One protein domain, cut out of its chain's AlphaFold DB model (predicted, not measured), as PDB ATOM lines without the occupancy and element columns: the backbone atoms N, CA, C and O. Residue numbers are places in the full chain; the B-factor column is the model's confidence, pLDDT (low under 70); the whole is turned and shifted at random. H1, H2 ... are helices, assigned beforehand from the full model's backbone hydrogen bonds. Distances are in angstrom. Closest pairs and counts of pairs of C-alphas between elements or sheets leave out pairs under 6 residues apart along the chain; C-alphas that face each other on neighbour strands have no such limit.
ATOM      1  N   ARG A 167      -2.183 -12.678  32.306       96.19
ATOM      2  CA  ARG A 167      -3.406 -13.498  32.362       96.19
ATOM      3  C   ARG A 167      -4.545 -12.839  33.141       96.19
ATOM      4  O   ARG A 167      -5.693 -12.959  32.734       96.19
ATOM      5  N   SER A 168      -4.233 -12.082  34.195       95.69
ATOM      6  CA  SER A 168      -5.253 -11.345  34.954       95.69
ATOM      7  C   SER A 168      -5.900 -10.246  34.111       95.69
ATOM      8  O   SER A 168      -7.108 -10.044  34.182       95.69
ATOM      9  N   LEU A 169      -5.116  -9.564  33.269       95.94
ATOM     10  CA  LEU A 169      -5.658  -8.600  32.317       95.94
ATOM     11  C   LEU A 169      -6.539  -9.290  31.263       95.94
ATOM     12  O   LEU A 169      -7.604  -8.770  30.950       95.94
ATOM     13  N   VAL A 170      -6.139 -10.463  30.756       97.00
ATOM     14  CA  VAL A 170      -6.970 -11.245  29.818       97.00
ATOM     15  C   VAL A 170      -8.313 -11.614  30.446       97.00
ATOM     16  O   VAL A 170      -9.341 -11.411  29.812       97.00
ATOM     17  N   GLU A 171      -8.332 -12.095  31.689       95.31
ATOM     18  CA  GLU A 171      -9.576 -12.418  32.407       95.31
ATOM     19  C   GLU A 171     -10.468 -11.187  32.624       95.31
ATOM     20  O   GLU A 171     -11.684 -11.265  32.451       95.31
ATOM     21  N   GLN A 172      -9.878 -10.035  32.959       94.31
ATOM     22  CA  GLN A 172     -10.627  -8.783  33.101       94.31
ATOM     23  C   GLN A 172     -11.251  -8.353  31.771       94.31
ATOM     24  O   GLN A 172     -12.446  -8.068  31.719       94.31
ATOM     25  N   LEU A 173     -10.458  -8.338  30.694       96.38
ATOM     26  CA  LEU A 173     -10.927  -7.986  29.354       96.38
ATOM     27  C   LEU A 173     -11.973  -8.979  28.843       96.38
ATOM     28  O   LEU A 173     -12.937  -8.556  28.212       96.38
ATOM     29  N   TRP A 174     -11.822 -10.271  29.143       95.31
ATOM     30  CA  TRP A 174     -12.783 -11.309  28.782       95.31
ATOM     31  C   TRP A 174     -14.183 -10.958  29.280       95.31
ATOM     32  O   TRP A 174     -15.067 -10.739  28.461       95.31
ATOM     33  N   GLY A 175     -14.362 -10.761  30.592       92.81
ATOM     34  CA  GLY A 175     -15.671 -10.398  31.148       92.81
ATOM     35  C   GLY A 175     -16.250  -9.113  30.542       92.81
ATOM     36  O   GLY A 175     -17.445  -9.032  30.264       92.81
ATOM     37  N   CYS A 176     -15.404  -8.122  30.251       95.06
ATOM     38  CA  CYS A 176     -15.843  -6.897  29.585       95.06
ATOM     39  C   CYS A 176     -16.394  -7.150  28.177       95.06
ATOM     40  O   CYS A 176     -17.466  -6.672  27.821       95.06
ATOM     41  N   PHE A 177     -15.647  -7.896  27.368       95.81
ATOM     42  CA  PHE A 177     -15.892  -8.028  25.935       95.81
ATOM     43  C   PHE A 177     -16.776  -9.222  25.564       95.81
ATOM     44  O   PHE A 177     -17.259  -9.279  24.433       95.81
ATOM     45  N   THR A 178     -17.044 -10.141  26.490       93.44
ATOM     46  CA  THR A 178     -17.960 -11.267  26.258       93.44
ATOM     47  C   THR A 178     -19.269 -11.164  27.033       93.44
ATOM     48  O   THR A 178     -20.237 -11.815  26.648       93.44
ATOM     49  N   GLU A 179     -19.331 -10.363  28.103       90.62
ATOM     50  CA  GLU A 179     -20.511 -10.304  28.978       90.62
ATOM     51  C   GLU A 179     -21.075  -8.891  29.124       90.62
ATOM     52  O   GLU A 179     -22.260  -8.688  28.858       90.62
ATOM     53  N   ASN A 180     -20.260  -7.917  29.543       92.44
ATOM     54  CA  ASN A 180     -20.740  -6.565  29.838       92.44
ATOM     55  C   ASN A 180     -19.681  -5.488  29.570       92.44
ATOM     56  O   ASN A 180     -18.715  -5.361  30.326       92.44
ATOM     57  N   LEU A 181     -19.923  -4.630  28.576       93.12
ATOM     58  CA  LEU A 181     -19.018  -3.529  28.228       93.12
ATOM     59  C   LEU A 181     -18.870  -2.490  29.355       93.12
ATOM     60  O   LEU A 181     -17.853  -1.804  29.423       93.12
ATOM     61  N   HIS A 182     -19.824  -2.408  30.286       91.81
ATOM     62  CA  HIS A 182     -19.754  -1.544  31.472       91.81
ATOM     63  C   HIS A 182     -19.052  -2.199  32.676       91.81
ATOM     64  O   HIS A 182     -19.370  -1.932  33.838       91.81
ATOM     65  N   CYS A 183     -18.084  -3.076  32.421       91.12
ATOM     66  CA  CYS A 183     -17.268  -3.711  33.450       91.12
ATOM     67  C   CYS A 183     -16.361  -2.710  34.205       91.12
ATOM     68  O   CYS A 183     -15.996  -1.647  33.701       91.12
ATOM     69  N   ASN A 184     -15.866  -3.110  35.381       89.31
ATOM     70  CA  ASN A 184     -14.945  -2.300  36.199       89.31
ATOM     71  C   ASN A 184     -13.666  -1.870  35.456       89.31
ATOM     72  O   ASN A 184     -13.118  -0.800  35.723       89.31
ATOM     73  N   PHE A 185     -13.170  -2.706  34.536       91.88
ATOM     74  CA  PHE A 185     -11.962  -2.391  33.777       91.88
ATOM     75  C   PHE A 185     -12.182  -1.290  32.736       91.88
ATOM     76  O   PHE A 185     -11.205  -0.657  32.360       91.88
ATOM     77  N   LEU A 186     -13.410  -1.009  32.294       90.38
ATOM     78  CA  LEU A 186     -13.698   0.022  31.285       90.38
ATOM     79  C   LEU A 186     -14.398   1.250  31.877       90.38
ATOM     80  O   LEU A 186     -14.118   2.372  31.450       90.38
ATOM     81  N   SER A 187     -15.218   1.064  32.911       84.19
ATOM     82  CA  SER A 187     -15.984   2.128  33.571       84.19
ATOM     83  C   SER A 187     -15.124   2.988  34.501       84.19
ATOM     84  O   SER A 187     -14.125   2.522  35.070       84.19
ATOM     85  N   ALA A 188     -15.471   4.269  34.650       72.88
ATOM     86  CA  ALA A 188     -14.821   5.137  35.628       72.88
ATOM     87  C   ALA A 188     -15.170   4.691  37.065       72.88
ATOM     88  O   ALA A 188     -16.252   4.144  37.300       72.88
ATOM     89  N   PRO A 189     -14.292   4.923  38.061       62.12
ATOM     90  CA  PRO A 189     -14.627   4.626  39.448       62.12
ATOM     91  C   PRO A 189     -15.887   5.406  39.851       62.12
ATOM     92  O   PRO A 189     -15.900   6.633  39.753       62.12
ATOM     93  N   ASN A 190     -16.909   4.699  40.350       63.59
ATOM     94  CA  ASN A 190     -18.216   5.216  40.803       63.59
ATOM     95  C   ASN A 190     -19.284   5.458  39.724       63.59
ATOM     96  O   ASN A 190     -20.342   6.008  40.036       63.59
ATOM     97  N   GLU A 191     -19.058   5.022  38.489       69.38
ATOM     98  CA  GLU A 191     -20.099   5.027  37.464       69.38
ATOM     99  C   GLU A 191     -20.937   3.745  37.581       69.38
ATOM    100  O   GLU A 191     -20.477   2.649  37.267       69.38
ATOM    101  N   VAL A 192     -22.164   3.865  38.098       66.19
ATOM    102  CA  VAL A 192     -23.144   2.771  38.052       66.19
ATOM    103  C   VAL A 192     -23.801   2.835  36.683       66.19
ATOM    104  O   VAL A 192     -24.769   3.566  36.489       66.19
ATOM    105  N   ALA A 193     -23.222   2.130  35.720       74.00
ATOM    106  CA  ALA A 193     -23.769   2.040  34.380       74.00
ATOM    107  C   ALA A 193     -24.591   0.749  34.236       74.00
ATOM    108  O   ALA A 193     -24.203  -0.308  34.739       74.00
ATOM    109  N   ASP A 194     -25.750   0.851  33.580       83.50
ATOM    110  CA  ASP A 194     -26.641  -0.288  33.340       83.50
ATOM    111  C   ASP A 194     -25.929  -1.381  32.536       83.50
ATOM    112  O   ASP A 194     -25.001  -1.107  31.786       83.50
ATOM    113  N   PHE A 195     -26.355  -2.634  32.662       87.31
ATOM    114  CA  PHE A 195     -25.772  -3.729  31.882       87.31
ATOM    115  C   PHE A 195     -25.811  -3.439  30.368       87.31
ATOM    116  O   PHE A 195     -26.872  -3.132  29.821       87.31
ATOM    117  N   MET A 196     -24.670  -3.591  29.691       90.44
ATOM    118  CA  MET A 196     -24.529  -3.400  28.247       90.44
ATOM    119  C   MET A 196     -23.874  -4.630  27.615       90.44
ATOM    120  O   MET A 196     -22.659  -4.813  27.695       90.44
ATOM    121  N   ALA A 197     -24.686  -5.466  26.965       90.62
ATOM    122  CA  ALA A 197     -24.184  -6.621  26.228       90.62
ATOM    123  C   ALA A 197     -23.295  -6.171  25.049       90.62
ATOM    124  O   ALA A 197     -23.702  -5.270  24.311       90.62
ATOM    125  N   PRO A 198     -22.129  -6.803  24.831       91.88
ATOM    126  CA  PRO A 198     -21.304  -6.551  23.654       91.88
ATOM    127  C   PRO A 198     -22.059  -6.833  22.347       91.88
ATOM    128  O   PRO A 198     -22.670  -7.891  22.194       91.88
ATOM    129  N   ASP A 199     -21.973  -5.906  21.390       90.06
ATOM    130  CA  ASP A 199     -22.450  -6.089  20.015       90.06
ATOM    131  C   ASP A 199     -21.321  -5.766  19.028       90.06
ATOM    132  O   ASP A 199     -20.845  -4.631  18.937       90.06
ATOM    133  N   TYR A 200     -20.875  -6.787  18.299       89.69
ATOM    134  CA  TYR A 200     -19.801  -6.687  17.308       89.69
ATOM    135  C   TYR A 200     -20.318  -6.426  15.888       89.69
ATOM    136  O   TYR A 200     -19.547  -6.490  14.927       89.69
ATOM    137  N   SER A 201     -21.611  -6.127  15.728       83.94
ATOM    138  CA  SER A 201     -22.158  -5.689  14.450       83.94
ATOM    139  C   SER A 201     -21.471  -4.398  13.974       83.94
ATOM    140  O   SER A 201     -21.169  -3.484  14.743       83.94
ATOM    141  N   VAL A 202     -21.190  -4.317  12.669       77.50
ATOM    142  CA  VAL A 202     -20.401  -3.219  12.074       77.50
ATOM    143  C   VAL A 202     -21.174  -1.897  11.922       77.50
ATOM    144  O   VAL A 202     -20.611  -0.909  11.455       77.50
ATOM    145  N   GLY A 203     -22.439  -1.855  12.355       72.44
ATOM    146  CA  GLY A 203     -23.282  -0.660  12.350       72.44
ATOM    147  C   GLY A 203     -23.506  -0.032  10.964       72.44
ATOM    148  O   GLY A 203     -23.208  -0.611   9.921       72.44
ATOM    149  N   ASN A 204     -24.063   1.182  10.955       71.19
ATOM    150  CA  ASN A 204     -24.231   1.987   9.741       71.19
ATOM    151  C   ASN A 204     -22.993   2.856   9.497       71.19
ATOM    152  O   ASN A 204     -22.614   3.640  10.362       71.19
ATOM    153  N   MET A 205     -22.429   2.811   8.285       65.75
ATOM    154  CA  MET A 205     -21.255   3.629   7.933       65.75
ATOM    155  C   MET A 205     -21.556   5.129   7.736       65.75
ATOM    156  O   MET A 205     -20.638   5.937   7.787       65.75
ATOM    157  N   VAL A 206     -22.822   5.519   7.527       61.44
ATOM    158  CA  VAL A 206     -23.203   6.881   7.087       61.44
ATOM    159  C   VAL A 206     -22.969   7.959   8.149       61.44
ATOM    160  O   VAL A 206     -22.587   9.075   7.816       61.44
ATOM    161  N   ASP A 207     -23.150   7.637   9.431       61.38
ATOM    162  CA  ASP A 207     -23.171   8.661  10.485       61.38
ATOM    163  C   ASP A 207     -21.828   8.838  11.207       61.38
ATOM    164  O   ASP A 207     -21.755   9.589  12.181       61.38
ATOM    165  N   SER A 208     -20.764   8.140  10.782       59.56
ATOM    166  CA  SER A 208     -19.445   8.142  11.452       59.56
ATOM    167  C   SER A 208     -19.500   7.864  12.966       59.56
ATOM    168  O   SER A 208     -18.552   8.160  13.698       59.56
ATOM    169  N   ARG A 209     -20.621   7.323  13.467       70.06
ATOM    170  CA  ARG A 209     -20.815   7.028  14.884       70.06
ATOM    171  C   ARG A 209     -20.014   5.787  15.234       70.06
ATOM    172  O   ARG A 209     -20.089   4.769  14.554       70.06
ATOM    173  N   ILE A 210     -19.243   5.907  16.304       78.69
ATOM    174  CA  ILE A 210     -18.533   4.791  16.914       78.69
ATOM    175  C   ILE A 210     -19.584   3.919  17.601       78.69
ATOM    176  O   ILE A 210     -20.452   4.457  18.290       78.69
ATOM    177  N   THR A 211     -19.525   2.602  17.409       85.56
ATOM    178  CA  THR A 211     -20.366   1.679  18.184       85.56
ATOM    179  C   THR A 211     -19.869   1.598  19.627       85.56
ATOM    180  O   THR A 211     -18.690   1.837  19.894       85.56
ATOM    181  N   ASP A 212     -20.731   1.225  20.572       88.88
ATOM    182  CA  ASP A 212     -20.334   1.125  21.984       88.88
ATOM    183  C   ASP A 212     -19.140   0.170  22.176       88.88
ATOM    184  O   ASP A 212     -18.174   0.496  22.866       88.88
ATOM    185  N   THR A 213     -19.120  -0.951  21.449       91.88
ATOM    186  CA  THR A 213     -17.997  -1.900  21.432       91.88
ATOM    187  C   THR A 213     -16.706  -1.284  20.884       91.88
ATOM    188  O   THR A 213     -15.633  -1.488  21.449       91.88
ATOM    189  N   GLN A 214     -16.769  -0.487  19.811       89.31
ATOM    190  CA  GLN A 214     -15.590   0.212  19.282       89.31
ATOM    191  C   GLN A 214     -15.062   1.275  20.260       89.31
ATOM    192  O   GLN A 214     -13.848   1.478  20.352       89.31
ATOM    193  N   ALA A 215     -15.947   1.959  20.990       88.69
ATOM    194  CA  ALA A 215     -15.559   2.907  22.032       88.69
ATOM    195  C   ALA A 215     -14.905   2.189  23.225       88.69
ATOM    196  O   ALA A 215     -13.869   2.638  23.717       88.69
ATOM    197  N   ALA A 216     -15.450   1.036  23.624       92.88
ATOM    198  CA  ALA A 216     -14.879   0.168  24.647       92.88
ATOM    199  C   ALA A 216     -13.476  -0.341  24.270       92.88
ATOM    200  O   ALA A 216     -12.580  -0.317  25.113       92.88
ATOM    201  N   ILE A 217     -13.249  -0.740  23.010       93.75
ATOM    202  CA  ILE A 217     -11.916  -1.139  22.514       93.75
ATOM    203  C   ILE A 217     -10.919   0.021  22.638       93.75
ATOM    204  O   ILE A 217      -9.823  -0.175  23.159       93.75
ATOM    205  N   GLU A 218     -11.289   1.234  22.213       90.69
ATOM    206  CA  GLU A 218     -10.423   2.419  22.344       90.69
ATOM    207  C   GLU A 218     -10.094   2.727  23.813       90.69
ATOM    208  O   GLU A 218      -8.932   2.950  24.157       90.69
ATOM    209  N   ALA A 219     -11.091   2.665  24.699       91.50
ATOM    210  CA  ALA A 219     -10.888   2.857  26.132       91.50
ATOM    211  C   ALA A 219      -9.965   1.785  26.738       91.50
ATOM    212  O   ALA A 219      -9.080   2.115  27.532       91.50
ATOM    213  N   ALA A 220     -10.132   0.517  26.344       94.94
ATOM    214  CA  ALA A 220      -9.280  -0.583  26.783       94.94
ATOM    215  C   ALA A 220      -7.824  -0.364  26.360       94.94
ATOM    216  O   ALA A 220      -6.929  -0.439  27.201       94.94
ATOM    217  N   LEU A 221      -7.602  -0.040  25.080       93.94
ATOM    218  CA  LEU A 221      -6.281   0.242  24.511       93.94
ATOM    219  C   LEU A 221      -5.582   1.379  25.265       93.94
ATOM    220  O   LEU A 221      -4.437   1.225  25.693       93.94
ATOM    221  N   HIS A 222      -6.287   2.479  25.533       91.38
ATOM    222  CA  HIS A 222      -5.739   3.576  26.330       91.38
ATOM    223  C   HIS A 222      -5.390   3.162  27.764       91.38
ATOM    224  O   HIS A 222      -4.321   3.524  28.260       91.38
ATOM    225  N   ARG A 223      -6.243   2.373  28.431       91.69
ATOM    226  CA  ARG A 223      -5.989   1.900  29.804       91.69
ATOM    227  C   ARG A 223      -4.782   0.972  29.906       91.69
ATOM    228  O   ARG A 223      -4.087   1.014  30.918       91.69
ATOM    229  N   ILE A 224      -4.506   0.176  28.873       93.12
ATOM    230  CA  ILE A 224      -3.306  -0.676  28.822       93.12
ATOM    231  C   ILE A 224      -2.055   0.078  28.339       93.12
ATOM    232  O   ILE A 224      -0.996  -0.527  28.198       93.12
ATOM    233  N   GLY A 225      -2.154   1.395  28.116       91.06
ATOM    234  CA  GLY A 225      -1.028   2.270  27.780       91.06
ATOM    235  C   GLY A 225      -0.831   2.536  26.286       91.06
ATOM    236  O   GLY A 225       0.132   3.210  25.922       91.06
ATOM    237  N   TRP A 226      -1.726   2.062  25.415       88.75
ATOM    238  CA  TRP A 226      -1.689   2.374  23.987       88.75
ATOM    239  C   TRP A 226      -2.339   3.736  23.733       88.75
ATOM    240  O   TRP A 226      -3.562   3.882  23.726       88.75
ATOM    241  N   THR A 227      -1.523   4.770  23.562       81.88
ATOM    242  CA  THR A 227      -1.996   6.159  23.424       81.88
ATOM    243  C   THR A 227      -2.268   6.554  21.973       81.88
ATOM    244  O   THR A 227      -3.218   7.289  21.718       81.88
ATOM    245  N   ASP A 228      -1.533   5.984  21.019       80.25
ATOM    246  CA  ASP A 228      -1.689   6.252  19.585       80.25
ATOM    247  C   ASP A 228      -2.705   5.299  18.934       80.25
ATOM    248  O   ASP A 228      -2.386   4.493  18.054       80.25
ATOM    249  N   VAL A 229      -3.956   5.347  19.398       79.94
ATOM    250  CA  VAL A 229      -5.053   4.579  18.791       79.94
ATOM    251  C   VAL A 229      -5.531   5.304  17.533       79.94
ATOM    252  O   VAL A 229      -6.027   6.429  17.590       79.94
ATOM    253  N   ALA A 230      -5.393   4.654  16.377       77.31
ATOM    254  CA  ALA A 230      -5.892   5.158  15.104       77.31
ATOM    255  C   ALA A 230      -7.117   4.359  14.650       77.31
ATOM    256  O   ALA A 230      -7.146   3.132  14.730       77.31
ATOM    257  N   ARG A 231      -8.119   5.062  14.120       76.19
ATOM    258  CA  ARG A 231      -9.286   4.452  13.477       76.19
ATOM    259  C   ARG A 231      -9.135   4.555  11.965       76.19
ATOM    260  O   ARG A 231      -8.727   5.595  11.456       76.19
ATOM    261  N   SER A 232      -9.498   3.493  11.253       76.44
ATOM    262  CA  SER A 232      -9.536   3.481   9.792       76.44
ATOM    263  C   SER A 232     -10.945   3.137   9.318       76.44
ATOM    264  O   SER A 232     -11.557   2.222   9.873       76.44
ATOM    265  N   PRO A 233     -11.470   3.825   8.291       74.56
ATOM    266  CA  PRO A 233     -12.714   3.425   7.651       74.56
ATOM    267  C   PRO A 233     -12.535   2.040   7.003       74.56
ATOM    268  O   PRO A 233     -11.547   1.792   6.308       74.56
ATOM    269  N   ALA A 234     -13.490   1.138   7.225       78.19
ATOM    270  CA  ALA A 234     -13.508  -0.201   6.639       78.19
ATOM    271  C   ALA A 234     -14.550  -0.258   5.512       78.19
ATOM    272  O   ALA A 234     -15.643  -0.790   5.680       78.19
TER     273      ALA A 234
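AT A GLANCE: This is residues 167 to 234 of the 314 residues of an uncharacterized protein of Trypanosoma cruzi marinkellei (UniProt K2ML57). Little regular structure is found here: two short helices, H1 and H2, lie loosely side by side and run opposite ways, joined by a long looping stretch, residues 179 to 211. After H2, residues 224 to 234 fold back as a tail. The printed part has 68 residues with two named helices, H1 then H2, and no named strand; the class is all helix, with 24 residues in named elements. The whole is compact and rounded, with a radius of gyration of the C-alphas of 12.6 A and spans of 35 by 27 by 22 A.

IN THESE COORDINATES: Find C-alpha 212 at (-20.334, 1.125, 21.984); from there H2, residues 212 to 223, runs 16.4 A to C-alpha 223 at (-5.989, 1.900, 29.804). H1, residues 167 to 178, begins at C-alpha 167 at (-3.406, -13.498, 32.362) and is 15.9 A long.

HOW THE PARTS SIT: H1 and H2 are close but not clearly touching: their closest C-alphas, of Phe 177 and Thr 213, are 7.9 A apart. They stand at a shallow tilt of 18 degrees, opposite ways. In H1 and H2 every O i to N i+4 pair is within hydrogen-bond range.

THE WHOLE: The two C-alphas farthest apart, of Arg 167 and Val 206, are 38.0 A apart. The printed part has no cut, and the link from H1 to H2 is long, 33 residues. Look for pLDDT under 70 at residues 189 to 192 and 205 to 208.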